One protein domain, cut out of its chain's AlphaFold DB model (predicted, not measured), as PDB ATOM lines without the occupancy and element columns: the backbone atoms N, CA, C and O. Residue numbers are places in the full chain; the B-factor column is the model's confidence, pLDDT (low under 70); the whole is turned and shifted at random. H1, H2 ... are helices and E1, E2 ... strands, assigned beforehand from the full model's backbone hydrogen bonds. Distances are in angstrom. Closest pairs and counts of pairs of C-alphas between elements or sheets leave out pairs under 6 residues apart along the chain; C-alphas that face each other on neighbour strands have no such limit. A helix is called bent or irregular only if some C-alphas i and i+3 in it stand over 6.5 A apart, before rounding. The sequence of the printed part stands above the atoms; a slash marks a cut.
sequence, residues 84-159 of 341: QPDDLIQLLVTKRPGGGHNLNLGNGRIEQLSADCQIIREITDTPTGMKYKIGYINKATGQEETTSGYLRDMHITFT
ATOM      1  N   GLN A  84     -19.974  45.685 -20.810       67.38
ATOM      2  CA  GLN A  84     -20.115  46.427 -22.047       67.38
ATOM      3  C   GLN A  84     -20.298  45.457 -23.221       67.38
ATOM      4  O   GLN A  84     -19.875  44.299 -23.150       67.38
ATOM      5  N   PRO A  85     -20.895  45.918 -24.334       64.12
ATOM      6  CA  PRO A  85     -20.926  45.180 -25.597       64.12
ATOM      7  C   PRO A  85     -19.589  44.518 -25.966       64.12
ATOM      8  O   PRO A  85     -19.567  43.357 -26.369       64.12
ATOM      9  N   ASP A  86     -18.475  45.219 -25.755       63.38
ATOM     10  CA  ASP A  86     -17.133  44.729 -26.084       63.38
ATOM     11  C   ASP A  86     -16.677  43.554 -25.203       63.38
ATOM     12  O   ASP A  86     -16.003  42.646 -25.696       63.38
ATOM     13  N   ASP A  87     -17.089  43.519 -23.933       62.94
ATOM     14  CA  ASP A  87     -16.773  42.422 -23.009       62.94
ATOM     15  C   ASP A  87     -17.494  41.132 -23.426       62.94
ATOM     16  O   ASP A  87     -16.941  40.034 -23.395       62.94
ATOM     17  N   LEU A  88     -18.736  41.268 -23.892       61.59
ATOM     18  CA  LEU A  88     -19.565  40.153 -24.354       61.59
ATOM     19  C   LEU A  88     -19.046  39.549 -25.655       61.59
ATOM     20  O   LEU A  88     -19.134  38.342 -25.869       61.59
ATOM     21  N   ILE A  89     -18.473  40.385 -26.517       59.91
ATOM     22  CA  ILE A  89     -17.881  39.962 -27.782       59.91
ATOM     23  C   ILE A  89     -16.697  39.008 -27.554       59.91
ATOM     24  O   ILE A  89     -16.503  38.081 -28.343       59.91
ATOM     25  N   GLN A  90     -15.930  39.186 -26.474       56.34
ATOM     26  CA  GLN A  90     -14.810  38.295 -26.141       56.34
ATOM     27  C   GLN A  90     -15.271  36.886 -25.742       56.34
ATOM     28  O   GLN A  90     -14.541  35.923 -25.961       56.34
ATOM     29  N   LEU A  91     -16.494  36.745 -25.222       55.03
ATOM     30  CA  LEU A  91     -17.063  35.451 -24.825       55.03
ATOM     31  C   LEU A  91     -17.555  34.618 -26.020       55.03
ATOM     32  O   LEU A  91     -17.686  33.402 -25.910       55.03
ATOM     33  N   LEU A  92     -17.832  35.257 -27.161       58.69
ATOM     34  CA  LEU A  92     -18.440  34.616 -28.337       58.69
ATOM     35  C   LEU A  92     -17.409  34.108 -29.355       58.69
ATOM     36  O   LEU A  92     -17.741  33.287 -30.212       58.69
ATOM     37  N   VAL A  93     -16.167  34.597 -29.278       63.09
ATOM     38  CA  VAL A  93     -15.111  34.309 -30.255       63.09
ATOM     39  C   VAL A  93     -13.849  33.862 -29.536       63.09
ATOM     40  O   VAL A  93     -13.165  34.660 -28.897       63.09
ATOM     41  N   THR A  94     -13.488  32.592 -29.695       66.19
ATOM     42  CA  THR A  94     -12.263  32.052 -29.097       66.19
ATOM     43  C   THR A  94     -11.120  32.092 -30.105       66.19
ATOM     44  O   THR A  94     -11.236  31.561 -31.212       66.19
ATOM     45  N   LYS A  95      -9.989  32.698 -29.734       68.31
ATOM     46  CA  LYS A  95      -8.756  32.614 -30.530       68.31
ATOM     47  C   LYS A  95      -8.123  31.236 -30.369       68.31
ATOM     48  O   LYS A  95      -8.030  30.733 -29.251       68.31
ATOM     49  N   ARG A  96      -7.667  30.637 -31.471       70.25
ATOM     50  CA  ARG A  96      -7.002  29.327 -31.439       70.25
ATOM     51  C   ARG A  96      -5.482  29.476 -31.272       70.25
ATOM     52  O   ARG A  96      -4.900  30.380 -31.883       70.25
ATOM     53  N   PRO A  97      -4.812  28.583 -30.518       56.41
ATOM     54  CA  PRO A  97      -3.355  28.487 -30.544       56.41
ATOM     55  C   PRO A  97      -2.898  28.112 -31.964       56.41
ATOM     56  O   PRO A  97      -3.357  27.110 -32.505       56.41
ATOM     57  N   GLY A  98      -2.039  28.930 -32.581       63.47
ATOM     58  CA  GLY A  98      -1.578  28.741 -33.970       63.47
ATOM     59  C   GLY A  98      -2.176  29.701 -35.009       63.47
ATOM     60  O   GLY A  98      -1.780  29.648 -36.169       63.47
ATOM     61  N   GLY A  99      -3.064  30.613 -34.599       67.81
ATOM     62  CA  GLY A  99      -3.692  31.598 -35.487       67.81
ATOM     63  C   GLY A  99      -5.041  31.122 -36.036       67.81
ATOM     64  O   GLY A  99      -5.254  29.937 -36.274       67.81
ATOM     65  N   GLY A 100      -5.985  32.055 -36.192       71.69
ATOM     66  CA  GLY A 100      -7.381  31.766 -36.543       71.69
ATOM     67  C   GLY A 100      -8.346  31.832 -35.353       71.69
ATOM     68  O   GLY A 100      -7.952  32.059 -34.204       71.69
ATOM     69  N   HIS A 101      -9.637  31.664 -35.643       74.69
ATOM     70  CA  HIS A 101     -10.723  31.849 -34.678       74.69
ATOM     71  C   HIS A 101     -11.688  30.660 -34.708       74.69
ATOM     72  O   HIS A 101     -11.917  30.057 -35.757       74.69
ATOM     73  N   ASN A 102     -12.251  30.317 -33.553       73.06
ATOM     74  CA  ASN A 102     -13.415  29.444 -33.450       73.06
ATOM     75  C   ASN A 102     -14.631  30.329 -33.219       73.06
ATOM     76  O   ASN A 102     -14.682  31.068 -32.230       73.06
ATOM     77  N   LEU A 103     -15.588  30.257 -34.137       73.81
ATOM     78  CA  LEU A 103     -16.838  30.989 -34.036       73.81
ATOM     79  C   LEU A 103     -17.969  30.007 -33.756       73.81
ATOM     80  O   LEU A 103     -18.244  29.118 -34.559       73.81
ATOM     81  N   ASN A 104     -18.633  30.177 -32.619       71.81
ATOM     82  CA  ASN A 104     -19.854  29.445 -32.324       71.81
ATOM     83  C   ASN A 104     -21.027  30.182 -32.979       71.81
ATOM     84  O   ASN A 104     -21.349  31.293 -32.571       71.81
ATOM     85  N   LEU A 105     -21.656  29.583 -33.988       69.69
ATOM     86  CA  LEU A 105     -22.825  30.153 -34.672       69.69
ATOM     87  C   LEU A 105     -24.152  29.725 -34.029       69.69
ATOM     88  O   LEU A 105     -25.220  30.070 -34.540       69.69
ATOM     89  N   GLY A 106     -24.094  28.993 -32.915       63.97
ATOM     90  CA  GLY A 106     -25.245  28.396 -32.256       63.97
ATOM     91  C   GLY A 106     -25.563  26.995 -32.774       63.97
ATOM     92  O   GLY A 106     -24.954  26.484 -33.710       63.97
ATOM     93  N   ASN A 107     -26.530  26.348 -32.129       64.62
ATOM     94  CA  ASN A 107     -27.060  25.034 -32.476       64.62
ATOM     95  C   ASN A 107     -26.006  23.916 -32.616       64.62
ATOM     96  O   ASN A 107     -26.185  22.992 -33.406       64.62
ATOM     97  N   GLY A 108     -24.910  23.998 -31.857       62.50
ATOM     98  CA  GLY A 108     -23.807  23.031 -31.908       62.50
ATOM     99  C   GLY A 108     -22.857  23.223 -33.086       62.50
ATOM    100  O   GLY A 108     -21.952  22.417 -33.290       62.50
ATOM    101  N   ARG A 109     -23.031  24.293 -33.865       69.25
ATOM    102  CA  ARG A 109     -22.182  24.594 -35.009       69.25
ATOM    103  C   ARG A 109     -21.032  25.507 -34.610       69.25
ATOM    104  O   ARG A 109     -21.223  26.677 -34.273       69.25
ATOM    105  N   ILE A 110     -19.826  24.961 -34.706       74.69
ATOM    106  CA  ILE A 110     -18.579  25.685 -34.485       74.69
ATOM    107  C   ILE A 110     -17.834  25.745 -35.811       74.69
ATOM    108  O   ILE A 110     -17.415  24.715 -36.334       74.69
ATOM    109  N   GLU A 111     -17.658  26.955 -36.332       75.19
ATOM    110  CA  GLU A 111     -16.879  27.195 -37.541       75.19
ATOM    111  C   GLU A 111     -15.432  27.520 -37.198       75.19
ATOM    112  O   GLU A 111     -15.122  28.348 -36.331       75.19
ATOM    113  N   GLN A 112     -14.536  26.850 -37.910       81.31
ATOM    114  CA  GLN A 112     -13.101  27.024 -37.783       81.31
ATOM    115  C   GLN A 112     -12.617  28.008 -38.842       81.31
ATOM    116  O   GLN A 112     -12.394  27.648 -39.992       81.31
ATOM    117  N   LEU A 113     -12.428  29.258 -38.436       79.38
ATOM    118  CA  LEU A 113     -12.078  30.350 -39.335       79.38
ATOM    119  C   LEU A 113     -10.563  30.540 -39.417       79.38
ATOM    120  O   LEU A 113      -9.863  30.509 -38.397       79.38
ATOM    121  N   SER A 114     -10.065  30.787 -40.631       76.31
ATOM    122  CA  SER A 114      -8.684  31.219 -40.853       76.31
ATOM    123  C   SER A 114      -8.455  32.629 -40.291       76.31
ATOM    124  O   SER A 114      -9.396  33.349 -39.944       76.31
ATOM    125  N   ALA A 115      -7.189  33.038 -40.178       73.00
ATOM    126  CA  ALA A 115      -6.836  34.379 -39.705       73.00
ATOM    127  C   ALA A 115      -7.353  35.502 -40.626       73.00
ATOM    128  O   ALA A 115      -7.561  36.620 -40.161       73.00
ATOM    129  N   ASP A 116      -7.606  35.187 -41.899       77.50
ATOM    130  CA  ASP A 116      -7.976  36.155 -42.937       77.50
ATOM    131  C   ASP A 116      -9.489  36.424 -43.003       77.50
ATOM    132  O   ASP A 116      -9.943  37.331 -43.711       77.50
ATOM    133  N   CYS A 117     -10.289  35.651 -42.260       80.94
ATOM    134  CA  CYS A 117     -11.720  35.885 -42.127       80.94
ATOM    135  C   CYS A 117     -11.984  37.159 -41.317       80.94
ATOM    136  O   CYS A 117     -11.472  37.345 -40.210       80.94
ATOM    137  N   GLN A 118     -12.852  38.022 -41.838       83.81
ATOM    138  CA  GLN A 118     -13.358  39.161 -41.085       83.81
ATOM    139  C   GLN A 118     -14.499  38.694 -40.186       83.81
ATOM    140  O   GLN A 118     -15.494  38.170 -40.672       83.81
ATOM    141  N   ILE A 119     -14.371  38.896 -38.878       80.75
ATOM    142  CA  ILE A 119     -15.396  38.502 -37.906       80.75
ATOM    143  C   ILE A 119     -16.401  39.642 -37.736       80.75
ATOM    144  O   ILE A 119     -16.016  40.780 -37.464       80.75
ATOM    145  N   ILE A 120     -17.686  39.318 -37.855       82.38
ATOM    146  CA  ILE A 120     -18.802  40.207 -37.533       82.38
ATOM    147  C   ILE A 120     -19.175  39.961 -36.074       82.38
ATOM    148  O   ILE A 120     -19.406  38.821 -35.668       82.38
ATOM    149  N   ARG A 121     -19.215  41.030 -35.280       76.69
ATOM    150  CA  ARG A 121     -19.527  40.983 -33.850       76.69
ATOM    151  C   ARG A 121     -20.162  42.303 -33.437       76.69
ATOM    152  O   ARG A 121     -19.500  43.332 -33.370       76.69
ATOM    153  N   GLU A 122     -21.463  42.277 -33.224       80.88
ATOM    154  CA  GLU A 122     -22.250  43.465 -32.929       80.88
ATOM    155  C   GLU A 122     -23.220  43.146 -31.803       80.88
ATOM    156  O   GLU A 122     -23.901  42.117 -31.815       80.88
ATOM    157  N   ILE A 123     -23.297  44.047 -30.829       79.69
ATOM    158  CA  ILE A 123     -24.335  44.029 -29.809       79.69
ATOM    159  C   ILE A 123     -24.981  45.400 -29.805       79.69
ATOM    160  O   ILE A 123     -24.309  46.423 -29.690       79.69
ATOM    161  N   THR A 124     -26.298  45.419 -29.955       83.69
ATOM    162  CA  THR A 124     -27.080  46.648 -30.015       83.69
ATOM    163  C   THR A 124     -28.064  46.652 -28.862       83.69
ATOM    164  O   THR A 124     -28.894  45.748 -28.744       83.69
ATOM    165  N   ASP A 125     -27.989  47.673 -28.015       80.62
ATOM    166  CA  ASP A 125     -29.013  47.905 -27.003       80.62
ATOM    167  C   ASP A 125     -30.210  48.606 -27.661       80.62
ATOM    168  O   ASP A 125     -30.067  49.661 -28.280       80.62
ATOM    169  N   THR A 126     -31.392  47.999 -27.579       80.06
ATOM    170  CA  THR A 126     -32.630  48.557 -28.138       80.06
ATOM    171  C   THR A 126     -33.676  48.702 -27.035       80.06
ATOM    172  O   THR A 126     -33.634  47.957 -26.057       80.06
ATOM    173  N   PRO A 127     -34.694  49.572 -27.191       73.50
ATOM    174  CA  PRO A 127     -35.771  49.690 -26.201       73.50
ATOM    175  C   PRO A 127     -36.516  48.372 -25.922       73.50
ATOM    176  O   PRO A 127     -37.180  48.232 -24.897       73.50
ATOM    177  N   THR A 128     -36.426  47.407 -26.842       71.94
ATOM    178  CA  THR A 128     -37.040  46.079 -26.735       71.94
ATOM    179  C   THR A 128     -36.105  45.008 -26.164       71.94
ATOM    180  O   THR A 128     -36.554  43.886 -25.951       71.94
ATOM    181  N   GLY A 129     -34.831  45.326 -25.924       76.25
ATOM    182  CA  GLY A 129     -33.819  44.423 -25.362       76.25
ATOM    183  C   GLY A 129     -32.487  44.461 -26.114       76.25
ATOM    184  O   GLY A 129     -32.380  45.053 -27.193       76.25
ATOM    185  N   MET A 130     -31.467  43.812 -25.559       79.12
ATOM    186  CA  MET A 130     -30.157  43.693 -26.210       79.12
ATOM    187  C   MET A 130     -30.226  42.662 -27.335       79.12
ATOM    188  O   MET A 130     -30.680  41.532 -27.136       79.12
ATOM    189  N   LYS A 131     -29.754  43.039 -28.520       85.19
ATOM    190  CA  LYS A 131     -29.617  42.154 -29.677       85.19
ATOM    191  C   LYS A 131     -28.151  41.848 -29.915       85.19
ATOM    192  O   LYS A 131     -27.316  42.726 -29.727       85.19
ATOM    193  N   TYR A 132     -27.858  40.633 -30.354       81.12
ATOM    194  CA  TYR A 132     -26.533  40.246 -30.818       81.12
ATOM    195  C   TYR A 132     -26.587  39.873 -32.301       81.12
ATOM    196  O   TYR A 132     -27.593  39.347 -32.788       81.12
ATOM    197  N   LYS A 133     -25.488  40.122 -33.006       85.50
ATOM    198  CA  LYS A 133     -25.202  39.617 -34.345       85.50
ATOM    199  C   LYS A 133     -23.748  39.169 -34.374       85.50
ATOM    200  O   LYS A 133     -22.839  39.952 -34.103       85.50
ATOM    201  N   ILE A 134     -23.540  37.901 -34.687       79.00
ATOM    202  CA  ILE A 134     -22.218  37.291 -34.807       79.00
ATOM    203  C   ILE A 134     -22.097  36.588 -36.148       79.00
ATOM    204  O   ILE A 134     -23.086  36.099 -36.682       79.00
ATOM    205  N   GLY A 135     -20.900  36.537 -36.711       84.38
ATOM    206  CA  GLY A 135     -20.705  35.938 -38.021       84.38
ATOM    207  C   GLY A 135     -19.298  36.114 -38.552       84.38
ATOM    208  O   GLY A 135     -18.401  36.578 -37.846       84.38
ATOM    209  N   TYR A 136     -19.113  35.771 -39.816       87.38
ATOM    210  CA  TYR A 136     -17.861  35.993 -40.519       87.38
ATOM    211  C   TYR A 136     -18.087  36.290 -41.998       87.38
ATOM    212  O   TYR A 136     -19.108  35.930 -42.581       87.38
ATOM    213  N   ILE A 137     -17.084  36.926 -42.593       88.31
ATOM    214  CA  ILE A 137     -16.925  37.110 -44.029       88.31
ATOM    215  C   ILE A 137     -15.586  36.480 -44.402       88.31
ATOM    216  O   ILE A 137     -14.520  36.940 -43.975       88.31
ATOM    217  N   ASN A 138     -15.630  35.415 -45.195       85.56
ATOM    218  CA  ASN A 138     -14.448  34.809 -45.781       85.56
ATOM    219  C   ASN A 138     -14.070  35.589 -47.044       85.56
ATOM    220  O   ASN A 138     -14.722  35.478 -48.080       85.56
ATOM    221  N   LYS A 139     -12.998  36.382 -46.969       82.06
ATOM    222  CA  LYS A 139     -12.553  37.230 -48.087       82.06
ATOM    223  C   LYS A 139     -12.045  36.438 -49.294       82.06
ATOM    224  O   LYS A 139     -12.078  36.962 -50.399       82.06
ATOM    225  N   ALA A 140     -11.582  35.204 -49.092       80.62
ATOM    226  CA  ALA A 140     -11.061  34.363 -50.166       80.62
ATOM    227  C   ALA A 140     -12.182  33.712 -50.989       80.62
ATOM    228  O   ALA A 140     -12.046  33.566 -52.200       80.62
ATOM    229  N   THR A 141     -13.288  33.332 -50.343       82.06
ATOM    230  CA  THR A 141     -14.427  32.674 -51.008       82.06
ATOM    231  C   THR A 141     -15.604  33.613 -51.272       82.06
ATOM    232  O   THR A 141     -16.511  33.254 -52.018       82.06
ATOM    233  N   GLY A 142     -15.621  34.798 -50.655       81.94
ATOM    234  CA  GLY A 142     -16.764  35.712 -50.661       81.94
ATOM    235  C   GLY A 142     -17.946  35.231 -49.811       81.94
ATOM    236  O   GLY A 142     -19.009  35.842 -49.850       81.94
ATOM    237  N   GLN A 143     -17.787  34.140 -49.056       84.62
ATOM    238  CA  GLN A 143     -18.852  33.574 -48.232       84.62
ATOM    239  C   GLN A 143     -19.073  34.429 -46.980       84.62
ATOM    240  O   GLN A 143     -18.144  34.646 -46.202       84.62
ATOM    241  N   GLU A 144     -20.310  34.873 -46.774       89.81
ATOM    242  CA  GLU A 144     -20.756  35.545 -45.555       89.81
ATOM    243  C   GLU A 144     -21.761  34.669 -44.817       89.81
ATOM    244  O   GLU A 144     -22.661  34.080 -45.417       89.81
ATOM    245  N   GLU A 145     -21.623  34.619 -43.498       86.50
ATOM    246  CA  GLU A 145     -22.550  33.894 -42.653       86.50
ATOM    247  C   GLU A 145     -22.716  34.572 -41.302       86.50
ATOM    248  O   GLU A 145     -21.741  34.963 -40.660       86.50
ATOM    249  N   THR A 146     -23.969  34.713 -40.865       88.19
ATOM    250  CA  THR A 146     -24.307  35.404 -39.622       88.19
ATOM    251  C   THR A 146     -25.439  34.709 -38.870       88.19
ATOM    252  O   THR A 146     -26.370  34.172 -39.467       88.19
ATOM    253  N   THR A 147     -25.375  34.785 -37.543       81.94
ATOM    254  CA  THR A 147     -26.435  34.420 -36.602       81.94
ATOM    255  C   THR A 147     -26.775  35.654 -35.773       81.94
ATOM    256  O   THR A 147     -25.887  36.359 -35.289       81.94
ATOM    257  N   SER A 148     -28.065  35.931 -35.590       85.75
ATOM    258  CA  SER A 148     -28.526  37.052 -34.770       85.75
ATOM    259  C   SER A 148     -29.738  36.678 -33.926       85.75
ATOM    260  O   SER A 148     -30.476  35.750 -34.256       85.75
ATOM    261  N   GLY A 149     -29.939  37.402 -32.828       79.94
ATOM    262  CA  GLY A 149     -31.050  37.162 -31.915       79.94
ATOM    263  C   GLY A 149     -31.082  38.140 -30.748       79.94
ATOM    264  O   GLY A 149     -30.274  39.067 -30.661       79.94
ATOM    265  N   TYR A 150     -32.028  37.933 -29.834       79.19
ATOM    266  CA  TYR A 150     -32.039  38.639 -28.556       79.19
ATOM    267  C   TYR A 150     -31.103  37.953 -27.568       79.19
ATOM    268  O   TYR A 150     -31.103  36.729 -27.441       79.19
ATOM    269  N   LEU A 151     -30.345  38.746 -26.813       74.94
ATOM    270  CA  LEU A 151     -29.419  38.240 -25.806       74.94
ATOM    271  C   LEU A 151     -30.158  37.456 -24.712       74.94
ATOM    272  O   LEU A 151     -29.681  36.424 -24.251       74.94
ATOM    273  N   ARG A 152     -31.373  37.877 -24.346       68.69
ATOM    274  CA  ARG A 152     -32.221  37.149 -23.390       68.69
ATOM    275  C   ARG A 152     -32.583  35.724 -23.835       68.69
ATOM    276  O   ARG A 152     -32.735  34.839 -22.997       68.69
ATOM    277  N   ASP A 153     -32.649  35.504 -25.144       68.88
ATOM    278  CA  ASP A 153     -33.022  34.234 -25.771       68.88
ATOM    279  C   ASP A 153     -31.794  33.470 -26.272       68.88
ATOM    280  O   ASP A 153     -31.918  32.439 -26.926       68.88
ATOM    281  N   MET A 154     -30.590  33.948 -25.941       66.88
ATOM    282  CA  MET A 154     -29.339  33.354 -26.394       66.88
ATOM    283  C   MET A 154     -29.249  31.871 -26.023       66.88
ATOM    284  O   MET A 154     -28.797  31.068 -26.828       66.88
ATOM    285  N   HIS A 155     -29.754  31.470 -24.855       63.12
ATOM    286  CA  HIS A 155     -29.811  30.057 -24.487       63.12
ATOM    287  C   HIS A 155     -30.467  29.208 -25.591       63.12
ATOM    288  O   HIS A 155     -29.854  28.241 -26.005       63.12
ATOM    289  N   ILE A 156     -31.587  29.634 -26.181       61.97
ATOM    290  CA  ILE A 156     -32.289  28.914 -27.261       61.97
ATOM    291  C   ILE A 156     -31.385  28.699 -28.480       61.97
ATOM    292  O   ILE A 156     -31.359  27.615 -29.060       61.97
ATOM    293  N   THR A 157     -30.628  29.726 -28.871       58.16
ATOM    294  CA  THR A 157     -29.755  29.662 -30.049       58.16
ATOM    295  C   THR A 157     -28.518  28.801 -29.813       58.16
ATOM    296  O   THR A 157     -27.996  28.226 -30.760       58.16
ATOM    297  N   PHE A 158     -28.039  28.675 -28.576       60.44
ATOM    298  CA  PHE A 158     -26.786  27.980 -28.256       60.44
ATOM    299  C   PHE A 158     -26.983  26.658 -27.486       60.44
ATOM    300  O   PHE A 158     -25.999  26.003 -27.153       60.44
ATOM    301  N   THR A 159     -28.224  26.221 -27.232       51.91
ATOM    302  CA  THR A 159     -28.528  25.048 -26.383       51.91
ATOM    303  C   THR A 159     -28.330  23.669 -27.013       51.91
ATOM    304  O   THR A 159     -28.391  22.682 -26.282       51.91
TER     305      THR A 159
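AT A GLANCE: This is residues 84 to 159 of the 341 residues of an uncharacterized protein of Geofilum rubicundum JCM 15548 (UniProt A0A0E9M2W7). Two small three-stranded sheets sit partly face to face as a sandwich, their strands crossed at 45 degrees; the sheet of long strands E4, E5 and E6 is a wall, covered on one face by the shorter sheet E1, E2, E3 and by two short helices, H1 and H2. The printed part has 76 residues, with two named helices and six named strands in the order H1 E1 E2 E3 E4 E5 E6 H2, of mixed class. Both sheets, in the orders E1 E2 E3 and E4 E5 E6, are antiparallel. The whole is compact, with a radius of gyration of the C-alphas of 12.7 A, yet elongated, spanning 38 by 22 by 22 A.

HOW THE PARTS SIT: Start at H1, residues 85 to 92, then find E1, residues 93 to 95, E2, residues 101 to 106, and E3, residues 109 to 113: a meander, each strand the antiparallel neighbour of the one before. Look for N 102 and O 94 at 2.8 A, and N 103 and O 111 at 2.9 A. A second meander follows in E4, residues 118 to 126, E5, residues 129 to 137, and E6, residues 144 to 150, with N 120 and O 135 at 2.8 A, and N 147 and O 134 at 2.8 A. Between the two sheets, the closest C-alphas of E2 and E6 are those of Leu 105 and Thr 147, 5.9 A apart. H1 is on the sheet E4 E5 E6 at a height of 9.0 A, with the C-alphas of Pro 85 and Ile 123 closest at 5.5 A. H2, residues 151 to 158, is on the same face at a height of 6.1 A, making two layers, helices on one face of a sheet; its C-alpha 151 is 5.5 A from that of Lys 131, the closest pair of H2 and E5. H2 is irregular, C-alphas 152 and 155 being 7.6 A apart. H1 and H2 are apart. In each helix 1 of 4 O i to N i+4 pairs is within hydrogen-bond range, against 5 of 5 O i to N i+3 pairs in H1 and 4 of 5 in H2.

IN THESE COORDINATES: Find C-alpha 85 at (-20.926, 45.180, -25.597), where H1 begins; it runs 11.2 A. E2 spans 15.1 A and E3 12.4 A, after the short E1 of 6.6 A. E4 begins at C-alpha 118, (-13.358, 39.161, -41.085), and spans 25.0 A; E5 spans 26.2 A and E6 20.6 A. H2 runs 10.9 A and ends at C-alpha 158, (-26.786, 27.980, -28.256).

THE WHOLE: The C-alphas of Gly 98 and Pro 127, the two farthest apart, are 40.8 A apart. The printed part has no cut and no long link. The mean pLDDT of the printed part is 73.7; look for values under 70 at residues 84 to 95, 97 to 99, 105 to 109 and 152 to 159.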